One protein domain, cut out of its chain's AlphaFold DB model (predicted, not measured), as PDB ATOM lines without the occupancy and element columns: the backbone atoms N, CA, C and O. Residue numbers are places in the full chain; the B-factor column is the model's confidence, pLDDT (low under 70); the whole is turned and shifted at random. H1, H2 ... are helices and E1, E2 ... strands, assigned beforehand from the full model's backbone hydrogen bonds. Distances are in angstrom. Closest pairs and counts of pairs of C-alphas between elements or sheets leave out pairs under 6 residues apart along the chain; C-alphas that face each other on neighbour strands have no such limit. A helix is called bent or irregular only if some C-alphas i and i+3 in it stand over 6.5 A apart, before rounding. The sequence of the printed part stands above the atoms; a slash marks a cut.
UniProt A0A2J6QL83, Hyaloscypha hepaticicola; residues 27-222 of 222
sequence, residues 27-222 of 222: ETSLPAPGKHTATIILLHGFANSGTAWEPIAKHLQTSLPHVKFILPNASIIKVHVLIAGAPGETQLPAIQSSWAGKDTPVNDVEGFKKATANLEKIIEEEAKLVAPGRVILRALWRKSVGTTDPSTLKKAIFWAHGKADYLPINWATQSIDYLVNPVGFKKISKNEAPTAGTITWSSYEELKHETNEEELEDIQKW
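AT A GLANCE: This is residues 27 to 222 of the 222 residues of a protein of Hyaloscypha hepaticicola (UniProt A0A2J6QL83). A strongly twisted seven-stranded sheet lies between helices in three layers, H2 and H3 over one face and H1 and H4 over the other, and a bent hairpin, E4 and E5, extends the domain beyond the sheet. There are 196 printed residues, with four named helices and nine named strands in the order E1 E2 H1 E3 E4 E5 H2 E6 E7 H3 E8 E9 H4, class mixed. The large sheet, order E1 E3 E2 E6 E7 E9 E8, is mixed. The whole is compact, radius of gyration of the C-alphas 16.8 A, spanning 50 by 35 by 33 A.

HOW THE PARTS SIT: Start at edge strand E1, residues 28 to 30, antiparallel to E3, residues 67 to 71; N 30 and O 69 are 2.8 A apart. E2, residues 38 to 42, is parallel to E3, with N 40 to O 68 at 2.9 A. H1, residues 50 to 63, runs along the strands over E3, height over the sheet 8.4 A; Gly 50 and Leu 71 are their closest C-alphas, 4.5 A. E2, H1 and E3 form a strand-helix-strand unit, parallel neighbours with a helix between, its crossover right-handed. Next comes the antiparallel hairpin of E4, residues 76 to 83, and E5, residues 86 to 93, with N 79 to O 90 at 2.8 A. H2, residues 109 to 126, is on the opposite face from H1, at 10.6 A. E6, residues 135 to 138, is parallel to E2, with N 41 to O 136 at 2.7 A, and to E7, residues 156 to 162, with N 156 to O 135 at 3.2 A. H3, residues 169 to 180, on the same face as H2, lies over E9, residues 198 to 204. E9 is parallel to E7, with N 200 to O 157 at 2.8 A, and to edge strand E8, residues 186 to 188, with N 188 to O 199 at 2.9 A. E7, H3 and E8 form a split unit, E9 between its strands, its crossover right-handed. H4, residues 213 to 221, lies over E7 and only just touches H1, with 3 pairs of C-alphas within 8 A; Leu 60 and Gln 220 are closest, 7.0 A. O i to N i+4 pairs are all within hydrogen-bond range in H2, H3 and H4, and 5 of 10 in H1.

IN THESE COORDINATES: Find C-alpha 28 at (235.720, 107.556, 13.599), where E1 begins. H1 measures 20.7 A and is irregular, C-alphas 52 and 55 being 7.2 A apart. H2 runs 25.7 A from C-alpha 109 at (254.674, 123.999, 11.516); E5 and E7 each measure 20.5 A. H4 ends at C-alpha 221, (241.231, 96.558, -6.782).

THE WHOLE: The C-alphas of Lys 35 and Ala 86 are farthest apart, 51.5 A. The printed part has no cut; the links E5 to H2 and E6 to E7 are long. Mean pLDDT of the printed part is 72.0; look for values under 70 at residues 45 to 48, 74 to 117, 133 to 154 and 167 to 168.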
ATOM      1  N   GLU A  27     238.110 110.758  16.375       73.69
ATOM      2  CA  GLU A  27     238.307 109.851  15.241       73.69
ATOM      3  C   GLU A  27     237.121 108.884  15.104       73.69
ATOM      4  O   GLU A  27     236.607 108.376  16.106       73.69
ATOM      5  N   THR A  28     236.685 108.626  13.869       83.88
ATOM      6  CA  THR A  28     235.720 107.556  13.599       83.88
ATOM      7  C   THR A  28     236.492 106.311  13.182       83.88
ATOM      8  O   THR A  28     237.238 106.338  12.208       83.88
ATOM      9  N   SER A  29     236.288 105.196  13.882       89.12
ATOM     10  CA  SER A  29     236.782 103.879  13.467       89.12
ATOM     11  C   SER A  29     235.602 102.991  13.083       89.12
ATOM     12  O   SER A  29     234.686 102.800  13.879       89.12
ATOM     13  N   LEU A  30     235.656 102.404  11.890       92.00
ATOM     14  CA  LEU A  30     234.722 101.387  11.415       92.00
ATOM     15  C   LEU A  30     235.444 100.029  11.429       92.00
ATOM     16  O   LEU A  30     236.324  99.801  10.593       92.00
ATOM     17  N   PRO A  31     235.130  99.134  12.386       94.69
ATOM     18  CA  PRO A  31     235.731  97.805  12.453       94.69
ATOM     19  C   PRO A  31     235.508  97.008  11.166       94.69
ATOM     20  O   PRO A  31     234.495  97.196  10.491       94.69
ATOM     21  N   ALA A  32     236.431  96.099  10.851       94.62
ATOM     22  CA  ALA A  32     236.245  95.149   9.758       94.62
ATOM     23  C   ALA A  32     235.038  94.232  10.060       94.62
ATOM     24  O   ALA A  32     235.001  93.649  11.147       94.62
ATOM     25  N   PRO A  33     234.064  94.078   9.141       95.31
ATOM     26  CA  PRO A  33     232.943  93.154   9.338       95.31
ATOM     27  C   PRO A  33     233.366  91.683   9.481       95.31
ATOM     28  O   PRO A  33     232.703  90.903  10.159       95.31
ATOM     29  N   GLY A  34     234.453  91.296   8.817       93.69
ATOM     30  CA  GLY A  34     235.076  89.977   8.873       93.69
ATOM     31  C   GLY A  34     236.429  90.001   9.586       93.69
ATOM     32  O   GLY A  34     236.742  90.904  10.361       93.69
ATOM     33  N   LYS A  35     237.274  88.995   9.317       94.50
ATOM     34  CA  LYS A  35     238.621  88.930   9.902       94.50
ATOM     35  C   LYS A  35     239.455  90.123   9.435       94.50
ATOM     36  O   LYS A  35     239.756  90.245   8.250       94.50
ATOM     37  N   HIS A  36     239.869  90.957  10.385       94.44
ATOM     38  CA  HIS A  36     240.727  92.108  10.129       94.44
ATOM     39  C   HIS A  36     242.092  91.655   9.597       94.44
ATOM     40  O   HIS A  36     242.811  90.906  10.256       94.44
ATOM     41  N   THR A  37     242.420  92.073   8.375       89.88
ATOM     42  CA  THR A  37     243.722  91.789   7.738       89.88
ATOM     43  C   THR A  37     244.338  93.008   7.057       89.88
ATOM     44  O   THR A  37     245.496  92.949   6.644       89.88
ATOM     45  N   ALA A  38     243.589  94.109   6.965       88.31
ATOM     46  CA  ALA A  38     244.055  95.379   6.431       88.31
ATOM     47  C   ALA A  38     243.306  96.562   7.055       88.31
ATOM     48  O   ALA A  38     242.165  96.429   7.504       88.31
ATOM     49  N   THR A  39     243.953  97.725   7.059       88.44
ATOM     50  CA  THR A  39     243.393  98.989   7.537       88.44
ATOM     51  C   THR A  39     243.556 100.070   6.477       88.44
ATOM     52  O   THR A  39     244.661 100.304   5.993       88.44
ATOM     53  N   ILE A  40     242.469 100.775   6.163       88.38
ATOM     54  CA  ILE A  40     242.481 101.977   5.325       88.38
ATOM     55  C   ILE A  40     242.235 103.206   6.204       88.38
ATOM     56  O   ILE A  40     241.237 103.297   6.914       88.38
ATOM     57  N   ILE A  41     243.147 104.171   6.135       83.88
ATOM     58  CA  ILE A  41     243.056 105.472   6.787       83.88
ATOM     59  C   ILE A  41     242.656 106.507   5.727       83.88
ATOM     60  O   ILE A  41     243.410 106.755   4.783       83.88
ATOM     61  N   LEU A  42     241.477 107.114   5.877       81.31
ATOM     62  CA  LEU A  42     240.959 108.123   4.944       81.31
ATOM     63  C   LEU A  42     241.047 109.515   5.569       81.31
ATOM     64  O   LEU A  42     240.307 109.836   6.499       81.31
ATOM     65  N   LEU A  43     241.938 110.359   5.045       75.94
ATOM     66  CA  LEU A  43     242.047 111.753   5.471       75.94
ATOM     67  C   LEU A  43     241.053 112.619   4.692       75.94
ATOM     68  O   LEU A  43     240.937 112.522   3.469       75.94
ATOM     69  N   HIS A  44     240.322 113.477   5.395       70.25
ATOM     70  CA  HIS A  44     239.414 114.446   4.783       70.25
ATOM     71  C   HIS A  44     240.152 115.725   4.349       70.25
ATOM     72  O   HIS A  44     241.240 116.031   4.836       70.25
ATOM     73  N   GLY A  45     239.545 116.481   3.429       61.53
ATOM     74  CA  GLY A  45     240.040 117.790   2.994       61.53
ATOM     75  C   GLY A  45     239.774 118.910   4.009       61.53
ATOM     76  O   GLY A  45     239.172 118.694   5.065       61.53
ATOM     77  N   PHE A  46     240.223 120.123   3.680       60.62
ATOM     78  CA  PHE A  46     240.013 121.331   4.487       60.62
ATOM     79  C   PHE A  46     238.528 121.554   4.826       60.62
ATOM     80  O   PHE A  46     237.665 121.339   3.981       60.62
ATOM     81  N   ALA A  47     238.237 122.005   6.052       59.12
ATOM     82  CA  ALA A  47     236.881 122.323   6.517       59.12
ATOM     83  C   ALA A  47     235.875 121.153   6.427       59.12
ATOM     84  O   ALA A  47     234.668 121.362   6.273       59.12
ATOM     85  N   ASN A  48     236.368 119.920   6.545       63.50
ATOM     86  CA  ASN A  48     235.559 118.705   6.538       63.50
ATOM     87  C   ASN A  48     235.824 117.844   7.793       63.50
ATOM     88  O   ASN A  48     236.603 118.228   8.661       63.50
ATOM     89  N   SER A  49     235.147 116.707   7.910       72.00
ATOM     90  CA  SER A  49     235.256 115.749   9.014       72.00
ATOM     91  C   SER A  49     235.475 114.347   8.452       72.00
ATOM     92  O   SER A  49     234.970 114.017   7.379       72.00
ATOM     93  N   GLY A  50     236.160 113.484   9.205       70.88
ATOM     94  CA  GLY A  50     236.297 112.060   8.900       70.88
ATOM     95  C   GLY A  50     234.941 111.376   8.702       70.88
ATOM     96  O   GLY A  50     234.815 110.493   7.861       70.88
ATOM     97  N   THR A  51     233.887 111.860   9.367       75.81
ATOM     98  CA  THR A  51     232.510 111.364   9.192       75.81
ATOM     99  C   THR A  51     232.000 111.472   7.750       75.81
ATOM    100  O   THR A  51     231.147 110.686   7.350       75.81
ATOM    101  N   ALA A  52     232.518 112.405   6.940       74.00
ATOM    102  CA  ALA A  52     232.144 112.523   5.529       74.00
ATOM    103  C   ALA A  52     232.570 111.302   4.694       74.00
ATOM    104  O   ALA A  52     231.963 111.022   3.663       74.00
ATOM    105  N   TRP A  53     233.566 110.545   5.163       79.00
ATOM    106  CA  TRP A  53     233.997 109.298   4.538       79.00
ATOM    107  C   TRP A  53     233.163 108.084   4.957       79.00
ATOM    108  O   TRP A  53     233.269 107.049   4.305       79.00
ATOM    109  N   GLU A  54     232.332 108.163   6.005       84.38
ATOM    110  CA  GLU A  54     231.607 106.992   6.523       84.38
ATOM    111  C   GLU A  54     230.730 106.280   5.484       84.38
ATOM    112  O   GLU A  54     230.789 105.049   5.437       84.38
ATOM    113  N   PRO A  55     229.932 106.976   4.645       83.75
ATOM    114  CA  PRO A  55     229.121 106.303   3.633       83.75
ATOM    115  C   PRO A  55     229.978 105.527   2.627       83.75
ATOM    116  O   PRO A  55     229.664 104.381   2.305       83.75
ATOM    117  N   ILE A  56     231.095 106.121   2.191       83.12
ATOM    118  CA  ILE A  56     232.046 105.494   1.263       83.12
ATOM    119  C   ILE A  56     232.727 104.300   1.931       83.12
ATOM    120  O   ILE A  56     232.773 103.218   1.357       83.12
ATOM    121  N   ALA A  57     233.216 104.460   3.160       87.19
ATOM    122  CA  ALA A  57     233.882 103.391   3.891       87.19
ATOM    123  C   ALA A  57     232.948 102.192   4.120       87.19
ATOM    124  O   ALA A  57     233.332 101.057   3.854       87.19
ATOM    125  N   LYS A  58     231.689 102.429   4.519       89.75
ATOM    126  CA  LYS A  58     230.673 101.368   4.648       89.75
ATOM    127  C   LYS A  58     230.385 100.681   3.316       89.75
ATOM    128  O   LYS A  58     230.203  99.467   3.292       89.75
ATOM    129  N   HIS A  59     230.357 101.432   2.217       86.44
ATOM    130  CA  HIS A  59     230.199 100.856   0.886       86.44
ATOM    131  C   HIS A  59     231.389  99.963   0.513       86.44
ATOM    132  O   HIS A  59     231.186  98.809   0.142       86.44
ATOM    133  N   LEU A  60     232.623 100.436   0.695       87.69
ATOM    134  CA  LEU A  60     233.828  99.643   0.441       87.69
ATOM    135  C   LEU A  60     233.874  98.372   1.301       87.69
ATOM    136  O   LEU A  60     234.283  97.324   0.819       87.69
ATOM    137  N   GLN A  61     233.383  98.411   2.544       92.31
ATOM    138  CA  GLN A  61     233.288  97.221   3.398       92.31
ATOM    139  C   GLN A  61     232.363  96.125   2.845       92.31
ATOM    140  O   GLN A  61     232.497  94.972   3.257       92.31
ATOM    141  N   THR A  62     231.455  96.442   1.912       92.31
ATOM    142  CA  THR A  62     230.606  95.426   1.265       92.31
ATOM    143  C   THR A  62     231.404  94.492   0.354       92.31
ATOM    144  O   THR A  62     231.097  93.303   0.298       92.31
ATOM    145  N   SER A  63     232.455  94.994  -0.303       91.56
ATOM    146  CA  SER A  63     233.384  94.203  -1.122       91.56
ATOM    147  C   SER A  63     234.693  93.870  -0.394       91.56
ATOM    148  O   SER A  63     235.356  92.891  -0.733       91.56
ATOM    149  N   LEU A  64     235.032  94.617   0.661       92.00
ATOM    150  CA  LEU A  64     236.242  94.466   1.470       92.00
ATOM    151  C   LEU A  64     235.916  94.200   2.956       92.00
ATOM    152  O   LEU A  64     236.314  94.973   3.833       92.00
ATOM    153  N   PRO A  65     235.236  93.089   3.306       94.50
ATOM    154  CA  PRO A  65     234.816  92.826   4.688       94.50
ATOM    155  C   PRO A  65     235.994  92.613   5.651       94.50
ATOM    156  O   PRO A  65     235.829  92.648   6.863       94.50
ATOM    157  N   HIS A  66     237.199  92.383   5.136       92.81
ATOM    158  CA  HIS A  66     238.416  92.185   5.920       92.81
ATOM    159  C   HIS A  66     239.144  93.500   6.270       92.81
ATOM    160  O   HIS A  66     240.178  93.468   6.949       92.81
ATOM    161  N   VAL A  67     238.618  94.642   5.802       92.69
ATOM    162  CA  VAL A  67     239.223  95.968   5.954       92.69
ATOM    163  C   VAL A  67     238.556  96.762   7.077       92.69
ATOM    164  O   VAL A  67     237.343  96.992   7.086       92.69
ATOM    165  N   LYS A  68     239.381  97.229   8.016       93.19
ATOM    166  CA  LYS A  68     239.023  98.262   8.994       93.19
ATOM    167  C   LYS A  68     239.228  99.638   8.361       93.19
ATOM    168  O   LYS A  68     240.238  99.855   7.697       93.19
ATOM    169  N   PHE A  69     238.326 100.580   8.611       91.62
ATOM    170  CA  PHE A  69     238.520 101.975   8.209       91.62
ATOM    171  C   PHE A  69     238.753 102.862   9.428       91.62
ATOM    172  O   PHE A  69     238.024 102.770  10.415       91.62
ATOM    173  N   ILE A  70     239.749 103.743   9.351       89.12
ATOM    174  CA  ILE A  70     239.978 104.812  10.327       89.12
ATOM    175  C   ILE A  70     239.824 106.143   9.602       89.12
ATOM    176  O   ILE A  70     240.478 106.402   8.593       89.12
ATOM    177  N   LEU A  71     238.938 106.986  10.112       86.12
ATOM    178  CA  LEU A  71     238.572 108.276   9.545       86.12
ATOM    179  C   LEU A  71     238.968 109.343  10.577       86.12
ATOM    180  O   LEU A  71     238.129 109.799  11.365       86.12
ATOM    181  N   PRO A  72     240.272 109.668  10.679       81.06
ATOM    182  CA  PRO A  72     240.749 110.598  11.685       81.06
ATOM    183  C   PRO A  72     240.238 112.002  11.377       81.06
ATOM    184  O   PRO A  72     240.048 112.383  10.220       81.06
ATOM    185  N   ASN A  73     240.050 112.781  12.434       74.56
ATOM    186  CA  ASN A  73     239.704 114.185  12.315       74.56
ATOM    187  C   ASN A  73     240.935 115.067  12.496       74.56
ATOM    188  O   ASN A  73     241.768 114.833  13.375       74.56
ATOM    189  N   ALA A  74     241.036 116.104  11.667       66.44
ATOM    190  CA  ALA A  74     242.047 117.135  11.834       66.44
ATOM    191  C   ALA A  74     241.798 117.958  13.109       66.44
ATOM    192  O   ALA A  74     240.666 118.098  13.575       66.44
ATOM    193  N   SER A  75     242.865 118.552  13.654       66.25
ATOM    194  CA  SER A  75     242.718 119.529  14.737       66.25
ATOM    195  C   SER A  75     241.937 120.750  14.245       66.25
ATOM    196  O   SER A  75     242.106 121.192  13.107       66.25
ATOM    197  N   ILE A  76     241.090 121.300  15.113       62.22
ATOM    198  CA  ILE A  76     240.388 122.556  14.846       62.22
ATOM    199  C   ILE A  76     241.389 123.691  15.039       62.22
ATOM    200  O   ILE A  76     241.961 123.830  16.121       62.22
ATOM    201  N   ILE A  77     241.600 124.486  13.994       58.62
ATOM    202  CA  ILE A  77     242.454 125.673  14.045       58.62
ATOM    203  C   ILE A  77     241.639 126.912  13.677       58.62
ATOM    204  O   ILE A  77     240.658 126.849  12.931       58.62
ATOM    205  N   LYS A  78     242.041 128.060  14.221       54.91
ATOM    206  CA  LYS A  78     241.442 129.346  13.866       54.91
ATOM    207  C   LYS A  78     241.977 129.771  12.499       54.91
ATOM    208  O   LYS A  78     243.187 129.805  12.295       54.91
ATOM    209  N   VAL A  79     241.079 130.077  11.570       54.41
ATOM    210  CA  VAL A  79     241.413 130.531  10.218       54.41
ATOM    211  C   VAL A  79     240.630 131.792   9.882       54.41
ATOM    212  O   VAL A  79     239.453 131.931  10.213       54.41
ATOM    213  N   HIS A  80     241.285 132.716   9.190       51.69
ATOM    214  CA  HIS A  80     240.624 133.869   8.596       51.69
ATOM    215  C   HIS A  80     240.184 133.480   7.184       51.69
ATOM    216  O   HIS A  80     241.022 133.250   6.309       51.69
ATOM    217  N   VAL A  81     238.875 133.369   6.959       50.50
ATOM    218  CA  VAL A  81     238.303 133.084   5.635       50.50
ATOM    219  C   VAL A  81     237.350 134.197   5.236       50.50
ATOM    220  O   VAL A  81     236.541 134.673   6.027       50.50
ATOM    221  N   LEU A  82     237.435 134.588   3.966       44.75
ATOM    222  CA  LEU A  82     236.421 135.407   3.315       44.75
ATOM    223  C   LEU A  82     235.211 134.516   3.028       44.75
ATOM    224  O   LEU A  82     235.156 133.852   1.995       44.75
ATOM    225  N   ILE A  83     234.253 134.471   3.951       44.50
ATOM    226  CA  ILE A  83     232.977 133.792   3.721       44.50
ATOM    227  C   ILE A  83     232.028 134.816   3.091       44.50
ATOM    228  O   ILE A  83     231.764 135.865   3.671       44.50
ATOM    229  N   ALA A  84     231.547 134.529   1.878       41.19
ATOM    230  CA  ALA A  84     230.576 135.356   1.149       41.19
ATOM    231  C   ALA A  84     230.989 136.833   0.929       41.19
ATOM    232  O   ALA A  84     230.154 137.732   0.962       41.19
ATOM    233  N   GLY A  85     232.280 137.100   0.694       39.72
ATOM    234  CA  GLY A  85     232.769 138.443   0.345       39.72
ATOM    235  C   GLY A  85     232.923 139.419   1.519       39.72
ATOM    236  O   GLY A  85     233.347 140.550   1.297       39.72
ATOM    237  N   ALA A  86     232.652 138.992   2.757       33.00
ATOM    238  CA  ALA A  86     232.945 139.762   3.963       33.00
ATOM    239  C   ALA A  86     234.210 139.216   4.661       33.00
ATOM    240  O   ALA A  86     234.375 137.996   4.758       33.00
ATOM    241  N   PRO A  87     235.121 140.077   5.155       43.78
ATOM    242  CA  PRO A  87     236.203 139.627   6.022       43.78
ATOM    243  C   PRO A  87     235.628 139.083   7.338       43.78
ATOM    244  O   PRO A  87     234.811 139.745   7.975       43.78
ATOM    245  N   GLY A  88     236.066 137.892   7.753       51.16
ATOM    246  CA  GLY A  88     235.630 137.255   8.996       51.16
ATOM    247  C   GLY A  88     236.631 136.232   9.538       51.16
ATOM    248  O   GLY A  88     237.501 135.730   8.824       51.16
ATOM    249  N   GLU A  89     236.503 135.935  10.829       51.16
ATOM    250  CA  GLU A  89     237.255 134.899  11.541       51.16
ATOM    251  C   GLU A  89     236.353 133.693  11.812       51.16
ATOM    252  O   GLU A  89     235.203 133.854  12.218       51.16
ATOM    253  N   THR A  90     236.874 132.480  11.639       54.88
ATOM    254  CA  THR A  90     236.172 131.242  12.013       54.88
ATOM    255  C   THR A  90     237.157 130.182  12.515       54.88
ATOM    256  O   THR A  90     238.376 130.327  12.417       54.88
ATOM    257  N   GLN A  91     236.630 129.117  13.110       56.34
ATOM    258  CA  GLN A  91     237.370 127.928  13.508       56.34
ATOM    259  C   GLN A  91     236.917 126.763  12.634       56.34
ATOM    260  O   GLN A  91     235.736 126.425  12.608       56.34
ATOM    261  N   LEU A  92     237.857 126.144  11.924       56.72
ATOM    262  CA  LEU A  92     237.592 125.024  11.024       56.72
ATOM    263  C   LEU A  92     238.633 123.926  11.275       56.72
ATOM    264  O   LEU A  92     239.781 124.235  11.610       56.72
ATOM    265  N   PRO A  93     238.287 122.639  11.114       53.41
ATOM    266  CA  PRO A  93     239.302 121.605  11.055       53.41
ATOM    267  C   PRO A  93     240.140 121.820   9.806       53.41
ATOM    268  O   PRO A  93     239.635 121.906   8.680       53.41
ATOM    269  N   ALA A  94     241.441 121.910  10.020       54.84
ATOM    270  CA  ALA A  94     242.377 122.042   8.933       54.84
ATOM    271  C   ALA A  94     243.689 121.359   9.280       54.84
ATOM    272  O   ALA A  94     244.205 121.420  10.393       54.84
ATOM    273  N   ILE A  95     244.229 120.724   8.258       46.09
ATOM    274  CA  ILE A  95     245.632 120.369   8.148       46.09
ATOM    275  C   ILE A  95     246.133 121.464   7.194       46.09
ATOM    276  O   ILE A  95     245.537 121.598   6.136       46.09
ATOM    277  N   GLN A  96     247.042 122.354   7.624       48.31
ATOM    278  CA  GLN A  96     247.595 123.532   6.898       48.31
ATOM    279  C   GLN A  96     246.789 124.079   5.677       48.31
ATOM    280  O   GLN A  96     246.812 123.533   4.576       48.31
ATOM    281  N   SER A  97     246.139 125.238   5.802       46.06
ATOM    282  CA  SER A  97     245.453 125.864   4.662       46.06
ATOM    283  C   SER A  97     246.368 126.802   3.869       46.06
ATOM    284  O   SER A  97     247.184 127.532   4.427       46.06
ATOM    285  N   SER A  98     246.201 126.827   2.544       40.56
ATOM    286  CA  SER A  98     246.694 127.924   1.712       40.56
ATOM    287  C   SER A  98     245.530 128.714   1.152       40.56
ATOM    288  O   SER A  98     244.816 128.239   0.272       40.56
ATOM    289  N   TRP A  99     245.376 129.933   1.640       40.47
ATOM    290  CA  TRP A  99     244.522 130.953   1.055       40.47
ATOM    291  C   TRP A  99     245.373 132.216   0.961       40.47
ATOM    292  O   TRP A  99     246.172 132.476   1.849       40.47
ATOM    293  N   ALA A 100     245.238 133.029  -0.080       40.34
ATOM    294  CA  ALA A 100     246.038 134.253  -0.235       40.34
ATOM    295  C   ALA A 100     245.661 135.381   0.765       40.34
ATOM    296  O   ALA A 100     245.971 136.548   0.542       40.34
ATOM    297  N   GLY A 101     244.949 135.050   1.849       42.41
ATOM    298  CA  GLY A 101     244.548 135.978   2.904       42.41
ATOM    299  C   GLY A 101     245.660 136.161   3.935       42.41
ATOM    300  O   GLY A 101     246.365 135.204   4.254       42.41
ATOM    301  N   LYS A 102     245.781 137.389   4.459       37.16
ATOM    302  CA  LYS A 102     246.849 137.856   5.367       37.16
ATOM    303  C   LYS A 102     247.138 136.949   6.573       37.16
ATOM    304  O   LYS A 102     248.276 136.946   7.021       37.16
ATOM    305  N   ASP A 103     246.161 136.160   7.022       42.88
ATOM    306  CA  ASP A 103     246.230 135.373   8.259       42.88
ATOM    307  C   ASP A 103     245.807 133.905   8.056       42.88
ATOM    308  O   ASP A 103     245.127 133.301   8.890       42.88
ATOM    309  N   THR A 104     246.181 133.296   6.926       43.66
ATOM    310  CA  THR A 104     246.214 131.826   6.897       43.66
ATOM    311  C   THR A 104     247.446 131.327   7.640       43.66
ATOM    312  O   THR A 104     248.514 131.935   7.532       43.66
ATOM    313  N   PRO A 105     247.353 130.193   8.353       46.41
ATOM    314  CA  PRO A 105     248.511 129.500   8.892       46.41
ATOM    315  C   PRO A 105     249.303 128.841   7.752       46.41
ATOM    316  O   PRO A 105     249.489 127.629   7.709       46.41
ATOM    317  N   VAL A 106     249.817 129.657   6.824       45.12
ATOM    318  CA  VAL A 106     250.731 129.250   5.749       45.12
ATOM    319  C   VAL A 106     252.007 128.630   6.342       45.12
ATOM    320  O   VAL A 106     252.718 127.907   5.651       45.12
ATOM    321  N   ASN A 107     252.251 128.845   7.644       50.50
ATOM    322  CA  ASN A 107     253.439 128.430   8.381       50.50
ATOM    323  C   ASN A 107     253.136 127.768   9.743       50.50
ATOM    324  O   ASN A 107     254.002 127.795  10.615       50.50
ATOM    325  N   ASP A 108     251.949 127.183   9.971       58.22
ATOM    326  CA  ASP A 108     251.719 126.407  11.207       58.22
ATOM    327  C   ASP A 108     252.470 125.068  11.147       58.22
ATOM    328  O   ASP A 108     251.956 124.023  10.739       58.22
ATOM    329  N   VAL A 109     253.756 125.139  11.478       60.81
ATOM    330  CA  VAL A 109     254.674 123.999  11.516       60.81
ATOM    331  C   VAL A 109     254.363 123.099  12.712       60.81
ATOM    332  O   VAL A 109     254.517 121.883  12.609       60.81
ATOM    333  N   GLU A 110     253.921 123.660  13.838       64.19
ATOM    334  CA  GLU A 110     253.643 122.893  15.056       64.19
ATOM    335  C   GLU A 110     252.364 122.065  14.927       64.19
ATOM    336  O   GLU A 110     252.384 120.862  15.203       64.19
ATOM    337  N   GLY A 111     251.279 122.663  14.429       63.00
ATOM    338  CA  GLY A 111     250.040 121.954  14.120       63.00
ATOM    339  C   GLY A 111     250.263 120.848  13.092       63.00
ATOM    340  O   GLY A 111     249.761 119.735  13.262       63.00
ATOM    341  N   PHE A 112     251.105 121.096  12.083       61.28
ATOM    342  CA  PHE A 112     251.492 120.075  11.108       61.28
ATOM    343  C   PHE A 112     252.287 118.920  11.735       61.28
ATOM    344  O   PHE A 112     251.968 117.751  11.501       61.28
ATOM    345  N   LYS A 113     253.297 119.218  12.566       63.88
ATOM    346  CA  LYS A 113     254.068 118.194  13.294       63.88
ATOM    347  C   LYS A 113     253.161 117.347  14.181       63.88
ATOM    348  O   LYS A 113     253.279 116.127  14.180       63.88
ATOM    349  N   LYS A 114     252.218 117.976  14.889       67.81
ATOM    350  CA  LYS A 114     251.251 117.279  15.746       67.81
ATOM    351  C   LYS A 114     250.314 116.375  14.943       67.81
ATOM    352  O   LYS A 114     250.094 115.233  15.335       67.81
ATOM    353  N   ALA A 115     249.788 116.854  13.814       65.44
ATOM    354  CA  ALA A 115     248.948 116.051  12.928       65.44
ATOM    355  C   ALA A 115     249.714 114.845  12.357       65.44
ATOM    356  O   ALA A 115     249.187 113.733  12.335       65.44
ATOM    357  N   THR A 116     250.973 115.055  11.964       66.12
ATOM    358  CA  THR A 116     251.854 113.998  11.446       66.12
ATOM    359  C   THR A 116     252.154 112.955  12.519       66.12
ATOM    360  O   THR A 116     251.930 111.775  12.277       66.12
ATOM    361  N   ALA A 117     252.541 113.376  13.726       68.94
ATOM    362  CA  ALA A 117     252.813 112.469  14.842       68.94
ATOM    363  C   ALA A 117     251.577 111.645  15.245       68.94
ATOM    364  O   ALA A 117     251.680 110.452  15.524       68.94
ATOM    365  N   ASN A 118     250.384 112.255  15.236       73.31
ATOM    366  CA  ASN A 118     249.136 111.531  15.485       73.31
ATOM    367  C   ASN A 118     248.876 110.466  14.411       73.31
ATOM    368  O   ASN A 118     248.504 109.341  14.735       73.31
ATOM    369  N   LEU A 119     249.086 110.807  13.137       74.25
ATOM    370  CA  LEU A 119     248.899 109.870  12.035       74.25
ATOM    371  C   LEU A 119     249.926 108.730  12.074       74.25
ATOM    372  O   LEU A 119     249.566 107.577  11.857       74.25
ATOM    373  N   GLU A 120     251.189 109.037  12.370       73.94
ATOM    374  CA  GLU A 120     252.250 108.046  12.570       73.94
ATOM    375  C   GLU A 120     251.894 107.075  13.688       73.94
ATOM    376  O   GLU A 120     251.977 105.867  13.481       73.94
ATOM    377  N   LYS A 121     251.389 107.580  14.817       80.06
ATOM    378  CA  LYS A 121     250.916 106.738  15.915       80.06
ATOM    379  C   LYS A 121     249.808 105.776  15.470       80.06
ATOM    380  O   LYS A 121     249.911 104.583  15.740       80.06
ATOM    381  N   ILE A 122     248.790 106.267  14.754       80.38
ATOM    382  CA  ILE A 122     247.708 105.417  14.221       80.38
ATOM    383  C   ILE A 122     248.292 104.335  13.303       80.38
ATOM    384  O   ILE A 122     247.961 103.159  13.428       80.38
ATOM    385  N   ILE A 123     249.195 104.713  12.396       77.88
ATOM    386  CA  ILE A 123     249.836 103.768  11.475       77.88
ATOM    387  C   ILE A 123     250.635 102.708  12.236       77.88
ATOM    388  O   ILE A 123     250.566 101.534  11.887       77.88
ATOM    389  N   GLU A 124     251.402 103.098  13.252       80.38
ATOM    390  CA  GLU A 124     252.207 102.175  14.052       80.38
ATOM    391  C   GLU A 124     251.360 101.199  14.863       80.38
ATOM    392  O   GLU A 124     251.736 100.035  15.004       80.38
ATOM    393  N   GLU A 125     250.240 101.660  15.415       85.19
ATOM    394  CA  GLU A 125     249.295 100.814  16.142       85.19
ATOM    395  C   GLU A 125     248.635  99.807  15.199       85.19
ATOM    396  O   GLU A 125     248.632  98.611  15.489       85.19
ATOM    397  N   GLU A 126     248.183 100.249  14.026       84.88
ATOM    398  CA  GLU A 126     247.549  99.375  13.038       84.88
ATOM    399  C   GLU A 126     248.537  98.402  12.392       84.88
ATOM    400  O   GLU A 126     248.212  97.233  12.200       84.88
ATOM    401  N   ALA A 127     249.777  98.824  12.135       79.44
ATOM    402  CA  ALA A 127     250.818  97.965  11.572       79.44
ATOM    403  C   ALA A 127     251.218  96.802  12.499       79.44
ATOM    404  O   ALA A 127     251.843  95.851  12.039       79.44
ATOM    405  N   LYS A 128     250.871  96.848  13.794       84.56
ATOM    406  CA  LYS A 128     251.032  95.710  14.719       84.56
ATOM    407  C   LYS A 128     249.932  94.657  14.548       84.56
ATOM    408  O   LYS A 128     250.112  93.525  14.987       84.56
ATOM    409  N   LEU A 129     248.801  95.033  13.952       85.06
ATOM    410  CA  LEU A 129     247.603  94.199  13.819       85.06
ATOM    411  C   LEU A 129     247.492  93.537  12.442       85.06
ATOM    412  O   LEU A 129     246.784  92.541  12.296       85.06
ATOM    413  N   VAL A 130     248.180  94.077  11.434       83.00
ATOM    414  CA  VAL A 130     248.095  93.622  10.042       83.00
ATOM    415  C   VAL A 130     249.474  93.346   9.450       83.00
ATOM    416  O   VAL A 130     250.497  93.785   9.972       83.00
ATOM    417  N   ALA A 131     249.520  92.607   8.339       77.19
ATOM    418  CA  ALA A 131     250.775  92.364   7.633       77.19
ATOM    419  C   ALA A 131     251.386  93.684   7.102       77.19
ATOM    420  O   ALA A 131     250.643  94.616   6.773       77.19
ATOM    421  N   PRO A 132     252.722  93.781   6.958       70.81
ATOM    422  CA  PRO A 132     253.367  94.963   6.386       70.81
ATOM    423  C   PRO A 132     252.757  95.374   5.039       70.81
ATOM    424  O   PRO A 132     252.484  94.528   4.190       70.81
ATOM    425  N   GLY A 133     252.536  96.677   4.841       64.25
ATOM    426  CA  GLY A 133     251.913  97.203   3.620       64.25
ATOM    427  C   GLY A 133     250.383  97.134   3.596       64.25
ATOM    428  O   GLY A 133     249.783  97.620   2.647       64.25
ATOM    429  N   ARG A 134     249.737  96.599   4.642       69.44
ATOM    430  CA  ARG A 134     248.269  96.562   4.772       69.44
ATOM    431  C   ARG A 134     247.685  97.724   5.577       69.44
ATOM    432  O   ARG A 134     246.499  97.700   5.888       69.44
ATOM    433  N   VAL A 135     248.498  98.727   5.910       62.62
ATOM    434  CA  VAL A 135     248.024 100.040   6.364       62.62
ATOM    435  C   VAL A 135     248.106 100.996   5.184       62.62
ATOM    436  O   VAL A 135     249.187 101.221   4.638       62.62
ATOM    437  N   ILE A 136     246.954 101.528   4.800       63.62
ATOM    438  CA  ILE A 136     246.748 102.304   3.582       63.62
ATOM    439  C   ILE A 136     246.380 103.726   3.969       63.62
ATOM    440  O   ILE A 136     245.568 103.927   4.867       63.62
ATOM    441  N   LEU A 137     246.939 104.714   3.278       54.88
ATOM    442  CA  LEU A 137     246.587 106.117   3.473       54.88
ATOM    443  C   LEU A 137     246.038 106.715   2.177       54.88
ATOM    444  O   LEU A 137     246.737 106.691   1.166       54.88
ATOM    445  N   ARG A 138     244.841 107.313   2.240       60.44
ATOM    446  CA  ARG A 138     244.312 108.214   1.203       60.44
ATOM    447  C   ARG A 138     244.343 109.645   1.727       60.44
ATOM    448  O   ARG A 138     243.796 109.918   2.797       60.44
ATOM    449  N   ALA A 139     244.949 110.558   0.973       56.69
ATOM    450  CA  ALA A 139     245.064 111.965   1.346       56.69
ATOM    451  C   ALA A 139     244.720 112.898   0.178       56.69
ATOM    452  O   ALA A 139     245.119 112.657  -0.956       56.69
ATOM    453  N   LEU A 140     244.031 114.000   0.481       50.88
ATOM    454  CA  LEU A 140     243.912 115.175  -0.386       50.88
ATOM    455  C   LEU A 140     244.927 116.207   0.136       50.88
ATOM    456  O   LEU A 140     244.624 116.887   1.115       50.88
ATOM    457  N   TRP A 141     246.167 116.262  -0.380       48.72
ATOM    458  CA  TRP A 141     247.209 117.051   0.309       48.72
ATOM    459  C   TRP A 141     248.369 117.659  -0.525       48.72
ATOM    460  O   TRP A 141     248.622 117.262  -1.653       48.72
ATOM    461  N   ARG A 142     249.068 118.667   0.045       41.09
ATOM    462  CA  ARG A 142     250.078 119.538  -0.605       41.09
ATOM    463  C   ARG A 142     251.542 119.357  -0.148       41.09
ATOM    464  O   ARG A 142     252.423 119.947  -0.764       41.09
ATOM    465  N   LYS A 143     251.853 118.604   0.915       36.81
ATOM    466  CA  LYS A 143     253.251 118.271   1.293       36.81
ATOM    467  C   LYS A 143     253.338 117.317   2.486       36.81
ATOM    468  O   LYS A 143     252.943 117.694   3.585       36.81
ATOM    469  N   SER A 144     253.902 116.122   2.334       42.78
ATOM    470  CA  SER A 144     254.463 115.436   3.506       42.78
ATOM    471  C   SER A 144     255.786 116.115   3.874       42.78
ATOM    472  O   SER A 144     256.511 116.585   3.001       42.78
ATOM    473  N   VAL A 145     256.086 116.236   5.167       35.00
ATOM    474  CA  VAL A 145     257.405 116.669   5.645       35.00
ATOM    475  C   VAL A 145     257.863 115.655   6.676       35.00
ATOM    476  O   VAL A 145     257.121 115.330   7.597       35.00
ATOM    477  N   GLY A 146     259.082 115.168   6.483       38.75
ATOM    478  CA  GLY A 146     259.733 114.157   7.305       38.75
ATOM    479  C   GLY A 146     260.637 113.291   6.437       38.75
ATOM    480  O   GLY A 146     260.162 112.628   5.520       38.75
ATOM    481  N   THR A 147     261.943 113.347   6.677       37.81
ATOM    482  CA  THR A 147     262.909 112.374   6.162       37.81
ATOM    483  C   THR A 147     262.754 111.101   6.984       37.81
ATOM    484  O   THR A 147     263.297 111.004   8.083       37.81
ATOM    485  N   THR A 148     261.968 110.149   6.496       51.09
ATOM    486  CA  THR A 148     261.957 108.787   7.036       51.09
ATOM    487  C   THR A 148     262.939 107.943   6.244       51.09
ATOM    488  O   THR A 148     262.939 107.997   5.019       51.09
ATOM    489  N   ASP A 149     263.758 107.159   6.941       52.94
ATOM    490  CA  ASP A 149     264.496 106.057   6.325       52.94
ATOM    491  C   ASP A 149     263.487 105.164   5.571       52.94
ATOM    492  O   ASP A 149     262.530 104.694   6.201       52.94
ATOM    493  N   PRO A 150     263.662 104.922   4.257       51.47
ATOM    494  CA  PRO A 150     262.788 104.056   3.467       51.47
ATOM    495  C   PRO A 150     262.544 102.677   4.107       51.47
ATOM    496  O   PRO A 150     261.479 102.087   3.922       51.47
ATOM    497  N   SER A 151     263.489 102.180   4.917       51.12
ATOM    498  CA  SER A 151     263.373 100.913   5.656       51.12
ATOM    499  C   SER A 151     262.281 100.920   6.744       51.12
ATOM    500  O   SER A 151     261.796  99.866   7.156       51.12
ATOM    501  N   THR A 152     261.842 102.105   7.182       58.00
ATOM    502  CA  THR A 152     260.791 102.303   8.197       58.00
ATOM    503  C   THR A 152     259.388 102.438   7.600       58.00
ATOM    504  O   THR A 152     258.404 102.537   8.339       58.00
ATOM    505  N   LEU A 153     259.257 102.415   6.268       63.91
ATOM    506  CA  LEU A 153     257.980 102.592   5.586       63.91
ATOM    507  C   LEU A 153     257.101 101.344   5.730       63.91
ATOM    508  O   LEU A 153     257.136 100.436   4.910       63.91
ATOM    509  N   LYS A 154     256.256 101.307   6.763       68.88
ATOM    510  CA  LYS A 154     255.362 100.167   7.062       68.88
ATOM    511  C   LYS A 154     254.032 100.172   6.291       68.88
ATOM    512  O   LYS A 154     253.184  99.308   6.518       68.88
ATOM    513  N   LYS A 155     253.838 101.138   5.390       75.25
ATOM    514  CA  LYS A 155     252.562 101.444   4.722       75.25
ATOM    515  C   LYS A 155     252.694 101.489   3.207       75.25
ATOM    516  O   LYS A 155     253.777 101.773   2.696       75.25
ATOM    517  N   ALA A 156     251.579 101.253   2.529       82.25
ATOM    518  CA  ALA A 156     251.402 101.568   1.119       82.25
ATOM    519  C   ALA A 156     250.487 102.796   0.993       82.25
ATOM    520  O   ALA A 156     249.602 103.006   1.825       82.25
ATOM    521  N   ILE A 157     250.707 103.637  -0.014       80.62
ATOM    522  CA  ILE A 157     249.914 104.855  -0.230       80.62
ATOM    523  C   ILE A 157     249.194 104.745  -1.567       80.62
ATOM    524  O   ILE A 157     249.841 104.561  -2.594       80.62
ATOM    525  N   PHE A 158     247.875 104.925  -1.557       83.38
ATOM    526  CA  PHE A 158     247.101 105.162  -2.768       83.38
ATOM    527  C   PHE A 158     246.736 106.639  -2.819       83.38
ATOM    528  O   PHE A 158     246.028 107.151  -1.947       83.38
ATOM    529  N   TRP A 159     247.238 107.337  -3.831       83.38
ATOM    530  CA  TRP A 159     246.968 108.748  -4.037       83.38
ATOM    531  C   TRP A 159     246.211 108.953  -5.345       83.38
ATOM    532  O   TRP A 159     246.676 108.558  -6.412       83.38
ATOM    533  N   ALA A 160     245.069 109.630  -5.262       83.44
ATOM    534  CA  ALA A 160     244.230 109.986  -6.396       83.44
ATOM    535  C   ALA A 160     244.013 111.505  -6.495       83.44
ATOM    536  O   ALA A 160     244.059 112.212  -5.484       83.44
ATOM    537  N   HIS A 161     243.785 112.013  -7.708       80.75
ATOM    538  CA  HIS A 161     243.392 113.407  -7.929       80.75
ATOM    539  C   HIS A 161     242.561 113.575  -9.202       80.75
ATOM    540  O   HIS A 161     242.823 112.927 -10.217       80.75
ATOM    541  N   GLY A 162     241.584 114.475  -9.175       82.25
ATOM    542  CA  GLY A 162     240.824 114.843 -10.362       82.25
ATOM    543  C   GLY A 162     241.514 115.938 -11.170       82.25
ATOM    544  O   GLY A 162     242.020 116.900 -10.605       82.25
ATOM    545  N   LYS A 163     241.574 115.813 -12.498       83.19
ATOM    546  CA  LYS A 163     242.158 116.850 -13.368       83.19
ATOM    547  C   LYS A 163     241.219 118.037 -13.581       83.19
ATOM    548  O   LYS A 163     241.701 119.124 -13.887       83.19
ATOM    549  N   ALA A 164     239.917 117.839 -13.377       82.88
ATOM    550  CA  ALA A 164     238.906 118.891 -13.368       82.88
ATOM    551  C   ALA A 164     238.672 119.481 -11.959       82.88
ATOM    552  O   ALA A 164     237.726 120.249 -11.761       82.88
ATOM    553  N   ASP A 165     239.500 119.124 -10.968       72.81
ATOM    554  CA  ASP A 165     239.480 119.745  -9.645       72.81
ATOM    555  C   ASP A 165     239.880 121.229  -9.764       72.81
ATOM    556  O   ASP A 165     240.780 121.604 -10.519       72.81
ATOM    557  N   TYR A 166     239.193 122.097  -9.019       70.56
ATOM    558  CA  TYR A 166     239.579 123.504  -8.916       70.56
ATOM    559  C   TYR A 166     240.896 123.664  -8.138       70.56
ATOM    560  O   TYR A 166     241.548 124.708  -8.231       70.56
ATOM    561  N   LEU A 167     241.289 122.647  -7.361       66.88
ATOM    562  CA  LEU A 167     242.612 122.547  -6.769       66.88
ATOM    563  C   LEU A 167     243.650 122.137  -7.826       66.88
ATOM    564  O   LEU A 167     243.458 121.164  -8.550       66.88
ATOM    565  N   PRO A 168     244.796 122.836  -7.902       69.88
ATOM    566  CA  PRO A 168     245.822 122.517  -8.885       69.88
ATOM    567  C   PRO A 168     246.425 121.114  -8.704       69.88
ATOM    568  O   PRO A 168     247.047 120.815  -7.683       69.88
ATOM    569  N   ILE A 169     246.366 120.289  -9.756       77.06
ATOM    570  CA  ILE A 169     246.955 118.937  -9.758       77.06
ATOM    571  C   ILE A 169     248.465 118.925  -9.475       77.06
ATOM    572  O   ILE A 169     248.997 117.959  -8.927       77.06
ATOM    573  N   ASN A 170     249.170 120.016  -9.795       75.00
ATOM    574  CA  ASN A 170     250.605 120.134  -9.541       75.00
ATOM    575  C   ASN A 170     250.953 120.101  -8.039       75.00
ATOM    576  O   ASN A 170     252.095 119.819  -7.685       75.00
ATOM    577  N   TRP A 171     249.994 120.372  -7.151       70.12
ATOM    578  CA  TRP A 171     250.170 120.232  -5.706       70.12
ATOM    579  C   TRP A 171     250.242 118.761  -5.289       70.12
ATOM    580  O   TRP A 171     251.069 118.388  -4.452       70.12
ATOM    581  N   ALA A 172     249.415 117.919  -5.908       72.06
ATOM    582  CA  ALA A 172     249.446 116.482  -5.690       72.06
ATOM    583  C   ALA A 172     250.726 115.867  -6.274       72.06
ATOM    584  O   ALA A 172     251.415 115.118  -5.582       72.06
ATOM    585  N   THR A 173     251.117 116.246  -7.498       80.00
ATOM    586  CA  THR A 173     252.341 115.703  -8.114       80.00
ATOM    587  C   THR A 173     253.603 116.105  -7.350       80.00
ATOM    588  O   THR A 173     254.438 115.246  -7.100       80.00
ATOM    589  N   GLN A 174     253.713 117.351  -6.868       73.50
ATOM    590  CA  GLN A 174     254.836 117.774  -6.011       73.50
ATOM    591  C   GLN A 174     254.906 116.986  -4.694       73.50
ATOM    592  O   GLN A 174     255.996 116.688  -4.203       73.50
ATOM    593  N   SER A 175     253.754 116.634  -4.116       70.44
ATOM    594  CA  SER A 175     253.699 115.806  -2.905       70.44
ATOM    595  C   SER A 175     254.189 114.386  -3.177       70.44
ATOM    596  O   SER A 175     254.935 113.824  -2.377       70.44
ATOM    597  N   ILE A 176     253.814 113.823  -4.326       77.56
ATOM    598  CA  ILE A 176     254.285 112.508  -4.766       77.56
ATOM    599  C   ILE A 176     255.780 112.536  -5.044       77.56
ATOM    600  O   ILE A 176     256.486 111.647  -4.583       77.56
ATOM    601  N   ASP A 177     256.280 113.564  -5.726       78.50
ATOM    602  CA  ASP A 177     257.708 113.711  -6.007       78.50
ATOM    603  C   ASP A 177     258.524 113.808  -4.716       78.50
ATOM    604  O   ASP A 177     259.610 113.236  -4.629       78.50
ATOM    605  N   TYR A 178     257.995 114.472  -3.686       73.56
ATOM    606  CA  TYR A 178     258.607 114.475  -2.360       73.56
ATOM    607  C   TYR A 178     258.551 113.082  -1.696       73.56
ATOM    608  O   TYR A 178     259.529 112.622  -1.113       73.56
ATOM    609  N   LEU A 179     257.438 112.356  -1.792       75.88
ATOM    610  CA  LEU A 179     257.355 111.005  -1.225       75.88
ATOM    611  C   LEU A 179     258.289 110.012  -1.936       75.88
ATOM    612  O   LEU A 179     258.859 109.134  -1.295       75.88
ATOM    613  N   VAL A 180     258.478 110.155  -3.244       83.19
ATOM    614  CA  VAL A 180     259.329 109.256  -4.029       83.19
ATOM    615  C   VAL A 180     260.807 109.595  -3.860       83.19
ATOM    616  O   VAL A 180     261.601 108.698  -3.596       83.19
ATOM    617  N   ASN A 181     261.192 110.870  -3.973       81.00
ATOM    618  CA  ASN A 181     262.607 111.242  -4.054       81.00
ATOM    619  C   ASN A 181     263.269 111.384  -2.666       81.00
ATOM    620  O   ASN A 181     264.104 110.547  -2.330       81.00
ATOM    621  N   PRO A 182     262.940 112.390  -1.829       72.62
ATOM    622  CA  PRO A 182     263.582 112.545  -0.525       72.62
ATOM    623  C   PRO A 182     263.123 111.534   0.532       72.62
ATOM    624  O   PRO A 182     263.865 111.308   1.482       72.62
ATOM    625  N   VAL A 183     261.929 110.940   0.405       73.19
ATOM    626  CA  VAL A 183     261.425 109.946   1.378       73.19
ATOM    627  C   VAL A 183     261.678 108.499   0.939       73.19
ATOM    628  O   VAL A 183     261.799 107.620   1.787       73.19
ATOM    629  N   GLY A 184     261.791 108.241  -0.366       79.25
ATOM    630  CA  GLY A 184     262.157 106.929  -0.906       79.25
ATOM    631  C   GLY A 184     261.010 105.929  -1.069       79.25
ATOM    632  O   GLY A 184     261.265 104.726  -1.118       79.25
ATOM    633  N   PHE A 185     259.755 106.380  -1.177       83.25
ATOM    634  CA  PHE A 185     258.678 105.498  -1.632       83.25
ATOM    635  C   PHE A 185     258.931 105.037  -3.072       83.25
ATOM    636  O   PHE A 185     259.194 105.841  -3.967       83.25
ATOM    637  N   LYS A 186     258.757 103.742  -3.337       90.06
ATOM    638  CA  LYS A 186     258.762 103.218  -4.703       90.06
ATOM    639  C   LYS A 186     257.412 103.497  -5.358       90.06
ATOM    640  O   LYS A 186     256.389 102.960  -4.931       90.06
ATOM    641  N   LYS A 187     257.404 104.297  -6.425       91.19
ATOM    642  CA  LYS A 187     256.204 104.471  -7.247       91.19
ATOM    643  C   LYS A 187     255.888 103.173  -7.995       91.19
ATOM    644  O   LYS A 187     256.776 102.619  -8.643       91.19
ATOM    645  N   ILE A 188     254.644 102.714  -7.911       90.94
ATOM    646  CA  ILE A 188     254.128 101.541  -8.628       90.94
ATOM    647  C   ILE A 188     252.860 101.909  -9.409       90.94
ATOM    648  O   ILE A 188     252.195 102.910  -9.121       90.94
ATOM    649  N   SER A 189     252.528 101.106 -10.416       89.12
ATOM    650  CA  SER A 189     251.256 101.192 -11.131       89.12
ATOM    651  C   SER A 189     250.087 100.778 -10.233       89.12
ATOM    652  O   SER A 189     250.248  99.975  -9.317       89.12
ATOM    653  N   LYS A 190     248.878 101.269 -10.528       83.62
ATOM    654  CA  LYS A 190     247.645 100.838  -9.841       83.62
ATOM    655  C   LYS A 190     247.299  99.360 -10.044       83.62
ATOM    656  O   LYS A 190     246.517  98.812  -9.282       83.62
ATOM    657  N   ASN A 191     247.902  98.720 -11.048       85.88
ATOM    658  CA  ASN A 191     247.726  97.295 -11.334       85.88
ATOM    659  C   ASN A 191     248.768  96.403 -10.629       85.88
ATOM    660  O   ASN A 191     248.727  95.183 -10.776       85.88
ATOM    661  N   GLU A 192     249.741  96.991  -9.929       87.44
ATOM    662  CA  GLU A 192     250.742  96.254  -9.156       87.44
ATOM    663  C   GLU A 192     250.285  96.115  -7.701       87.44
ATOM    664  O   GLU A 192     249.697  97.036  -7.137       87.44
ATOM    665  N   ALA A 193     250.586  94.972  -7.080       84.19
ATOM    666  CA  ALA A 193     250.220  94.733  -5.689       84.19
ATOM    667  C   ALA A 193     250.967  95.708  -4.754       84.19
ATOM    668  O   ALA A 193     252.205  95.750  -4.792       84.19
ATOM    669  N   PRO A 194     250.263  96.455  -3.887       83.69
ATOM    670  CA  PRO A 194     250.912  97.360  -2.954       83.69
ATOM    671  C   PRO A 194     251.707  96.597  -1.896       83.69
ATOM    672  O   PRO A 194     251.224  95.661  -1.256       83.69
ATOM    673  N   THR A 195     252.940  97.045  -1.670       84.19
ATOM    674  CA  THR A 195     253.788  96.581  -0.567       84.19
ATOM    675  C   THR A 195     254.197  97.745   0.325       84.19
ATOM    676  O   THR A 195     254.085  98.917  -0.041       84.19
ATOM    677  N   ALA A 196     254.701  97.430   1.515       82.25
ATOM    678  CA  ALA A 196     255.328  98.406   2.397       82.25
ATOM    679  C   ALA A 196     256.345  99.272   1.618       82.25
ATOM    680  O   ALA A 196     257.154  98.741   0.855       82.25
ATOM    681  N   GLY A 197     256.250 100.598   1.754       80.31
ATOM    682  CA  GLY A 197     257.119 101.547   1.057       80.31
ATOM    683  C   GLY A 197     256.752 101.825  -0.400       80.31
ATOM    684  O   GLY A 197     257.548 102.432  -1.111       80.31
ATOM    685  N   THR A 198     255.563 101.426  -0.860       86.88
ATOM    686  CA  THR A 198     255.083 101.753  -2.215       86.88
ATOM    687  C   THR A 198     254.063 102.886  -2.229       86.88
ATOM    688  O   THR A 198     253.327 103.102  -1.262       86.88
ATOM    689  N   ILE A 199     254.038 103.627  -3.336       86.38
ATOM    690  CA  ILE A 199     253.027 104.643  -3.623       86.38
ATOM    691  C   ILE A 199     252.438 104.427  -5.016       86.38
ATOM    692  O   ILE A 199     253.162 104.330  -6.005       86.38
ATOM    693  N   THR A 200     251.116 104.408  -5.093       89.19
ATOM    694  CA  THR A 200     250.352 104.430  -6.337       89.19
ATOM    695  C   THR A 200     249.793 105.830  -6.544       89.19
ATOM    696  O   THR A 200     249.290 106.453  -5.611       89.19
ATOM    697  N   TRP A 201     249.887 106.325  -7.776       87.56
ATOM    698  CA  TRP A 201     249.295 107.592  -8.196       87.56
ATOM    699  C   TRP A 201     248.326 107.355  -9.348       87.56
ATOM    700  O   TRP A 201     248.738 106.837 -10.389       87.56
ATOM    701  N   SER A 202     247.088 107.808  -9.174       89.25
ATOM    702  CA  SER A 202     246.052 107.826 -10.203       89.25
ATOM    703  C   SER A 202     245.524 109.246 -10.403       89.25
ATOM    704  O   SER A 202     245.411 110.025  -9.456       89.25
ATOM    705  N   SER A 203     245.173 109.590 -11.639       88.81
ATOM    706  CA  SER A 203     244.501 110.853 -11.952       88.81
ATOM    707  C   SER A 203     243.357 110.624 -12.928       88.81
ATOM    708  O   SER A 203     243.551 109.870 -13.881       88.81
ATOM    709  N   TYR A 204     242.236 111.316 -12.741       88.19
ATOM    710  CA  TYR A 204     241.001 111.094 -13.503       88.19
ATOM    711  C   TYR A 204     240.584 112.376 -14.237       88.19
ATOM    712  O   TYR A 204     240.582 113.443 -13.629       88.19
ATOM    713  N   GLU A 205     240.269 112.293 -15.536       87.00
ATOM    714  CA  GLU A 205     240.125 113.469 -16.419       87.00
ATOM    715  C   GLU A 205     238.979 114.402 -16.006       87.00
ATOM    716  O   GLU A 205     239.195 115.586 -15.767       87.00
ATOM    717  N   GLU A 206     237.784 113.848 -15.825       86.12
ATOM    718  CA  GLU A 206     236.560 114.618 -15.562       86.12
ATOM    719  C   GLU A 206     236.238 114.759 -14.066       86.12
ATOM    720  O   GLU A 206     235.215 115.336 -13.690       86.12
ATOM    721  N   LEU A 207     237.087 114.213 -13.189       80.50
ATOM    722  CA  LEU A 207     236.846 114.236 -11.749       80.50
ATOM    723  C   LEU A 207     237.133 115.634 -11.192       80.50
ATOM    724  O   LEU A 207     238.227 116.174 -11.378       80.50
ATOM    725  N   LYS A 208     236.141 116.209 -10.510       79.56
ATOM    726  CA  LYS A 208     236.240 117.493  -9.803       79.56
ATOM    727  C   LYS A 208     236.720 117.267  -8.362       79.56
ATOM    728  O   LYS A 208     237.363 116.265  -8.070       79.56
ATOM    729  N   HIS A 209     236.403 118.180  -7.445       71.44
ATOM    730  CA  HIS A 209     236.707 118.036  -6.018       71.44
ATOM    731  C   HIS A 209     235.736 117.069  -5.312       71.44
ATOM    732  O   HIS A 209     234.983 117.446  -4.414       71.44
ATOM    733  N   GLU A 210     235.705 115.824  -5.772       71.38
ATOM    734  CA  GLU A 210     234.759 114.783  -5.368       71.38
ATOM    735  C   GLU A 210     235.378 113.389  -5.550       71.38
ATOM    736  O   GLU A 210     236.514 113.267  -6.006       71.38
ATOM    737  N   THR A 211     234.636 112.340  -5.195       72.75
ATOM    738  CA  THR A 211     234.937 110.954  -5.599       72.75
ATOM    739  C   THR A 211     233.972 110.481  -6.682       72.75
ATOM    740  O   THR A 211     232.788 110.833  -6.639       72.75
ATOM    741  N   ASN A 212     234.432 109.614  -7.586       79.06
ATOM    742  CA  ASN A 212     233.596 108.927  -8.579       79.06
ATOM    743  C   ASN A 212     233.721 107.394  -8.486       79.06
ATOM    744  O   ASN A 212     234.509 106.863  -7.708       79.06
ATOM    745  N   GLU A 213     232.927 106.682  -9.284       82.94
ATOM    746  CA  GLU A 213     232.919 105.215  -9.313       82.94
ATOM    747  C   GLU A 213     234.264 104.632  -9.772       82.94
ATOM    748  O   GLU A 213     234.759 103.698  -9.150       82.94
ATOM    749  N   GLU A 214     234.908 105.234 -10.777       86.94
ATOM    750  CA  GLU A 214     236.216 104.788 -11.279       86.94
ATOM    751  C   GLU A 214     237.299 104.818 -10.186       86.94
ATOM    752  O   GLU A 214     238.041 103.851 -10.017       86.94
ATOM    753  N   GLU A 215     237.360 105.892  -9.393       83.19
ATOM    754  CA  GLU A 215     238.292 105.999  -8.271       83.19
ATOM    755  C   GLU A 215     238.008 104.945  -7.198       83.19
ATOM    756  O   GLU A 215     238.934 104.325  -6.670       83.19
ATOM    757  N   LEU A 216     236.734 104.732  -6.866       84.00
ATOM    758  CA  LEU A 216     236.346 103.742  -5.865       84.00
ATOM    759  C   LEU A 216     236.657 102.319  -6.331       84.00
ATOM    760  O   LEU A 216     237.108 101.509  -5.524       84.00
ATOM    761  N   GLU A 217     236.465 102.015  -7.612       87.12
ATOM    762  CA  GLU A 217     236.860 100.735  -8.194       87.12
ATOM    763  C   GLU A 217     238.372 100.518  -8.147       87.12
ATOM    764  O   GLU A 217     238.819  99.418  -7.821       87.12
ATOM    765  N   ASP A 218     239.162 101.544  -8.470       86.31
ATOM    766  CA  ASP A 218     240.619 101.470  -8.381       86.31
ATOM    767  C   ASP A 218     241.063 101.200  -6.933       86.31
ATOM    768  O   ASP A 218     241.904 100.334  -6.716       86.31
ATOM    769  N   ILE A 219     240.451 101.858  -5.938       82.19
ATOM    770  CA  ILE A 219     240.720 101.607  -4.508       82.19
ATOM    771  C   ILE A 219     240.319 100.187  -4.096       82.19
ATOM    772  O   ILE A 219     240.980  99.590  -3.255       82.19
ATOM    773  N   GLN A 220     239.230  99.644  -4.644       84.56
ATOM    774  CA  GLN A 220     238.802  98.277  -4.332       84.56
ATOM    775  C   GLN A 220     239.737  97.214  -4.914       84.56
ATOM    776  O   GLN A 220     239.884  96.146  -4.322       84.56
ATOM    777  N   LYS A 221     240.315  97.478  -6.092       84.88
ATOM    778  CA  LYS A 221     241.231  96.558  -6.782       84.88
ATOM    779  C   LYS A 221     242.645  96.594  -6.196       84.88
ATOM    780  O   LYS A 221     243.337  95.578  -6.269       84.88
ATOM    781  N   TRP A 222     243.056  97.751  -5.686       77.94
ATOM    782  CA  TRP A 222     244.381  98.018  -5.132       77.94
ATOM    783  C   TRP A 222     244.562  97.422  -3.727       77.94
ATOM    784  O   TRP A 222     245.568  96.702  -3.523       77.94
TER     785      TRP A 222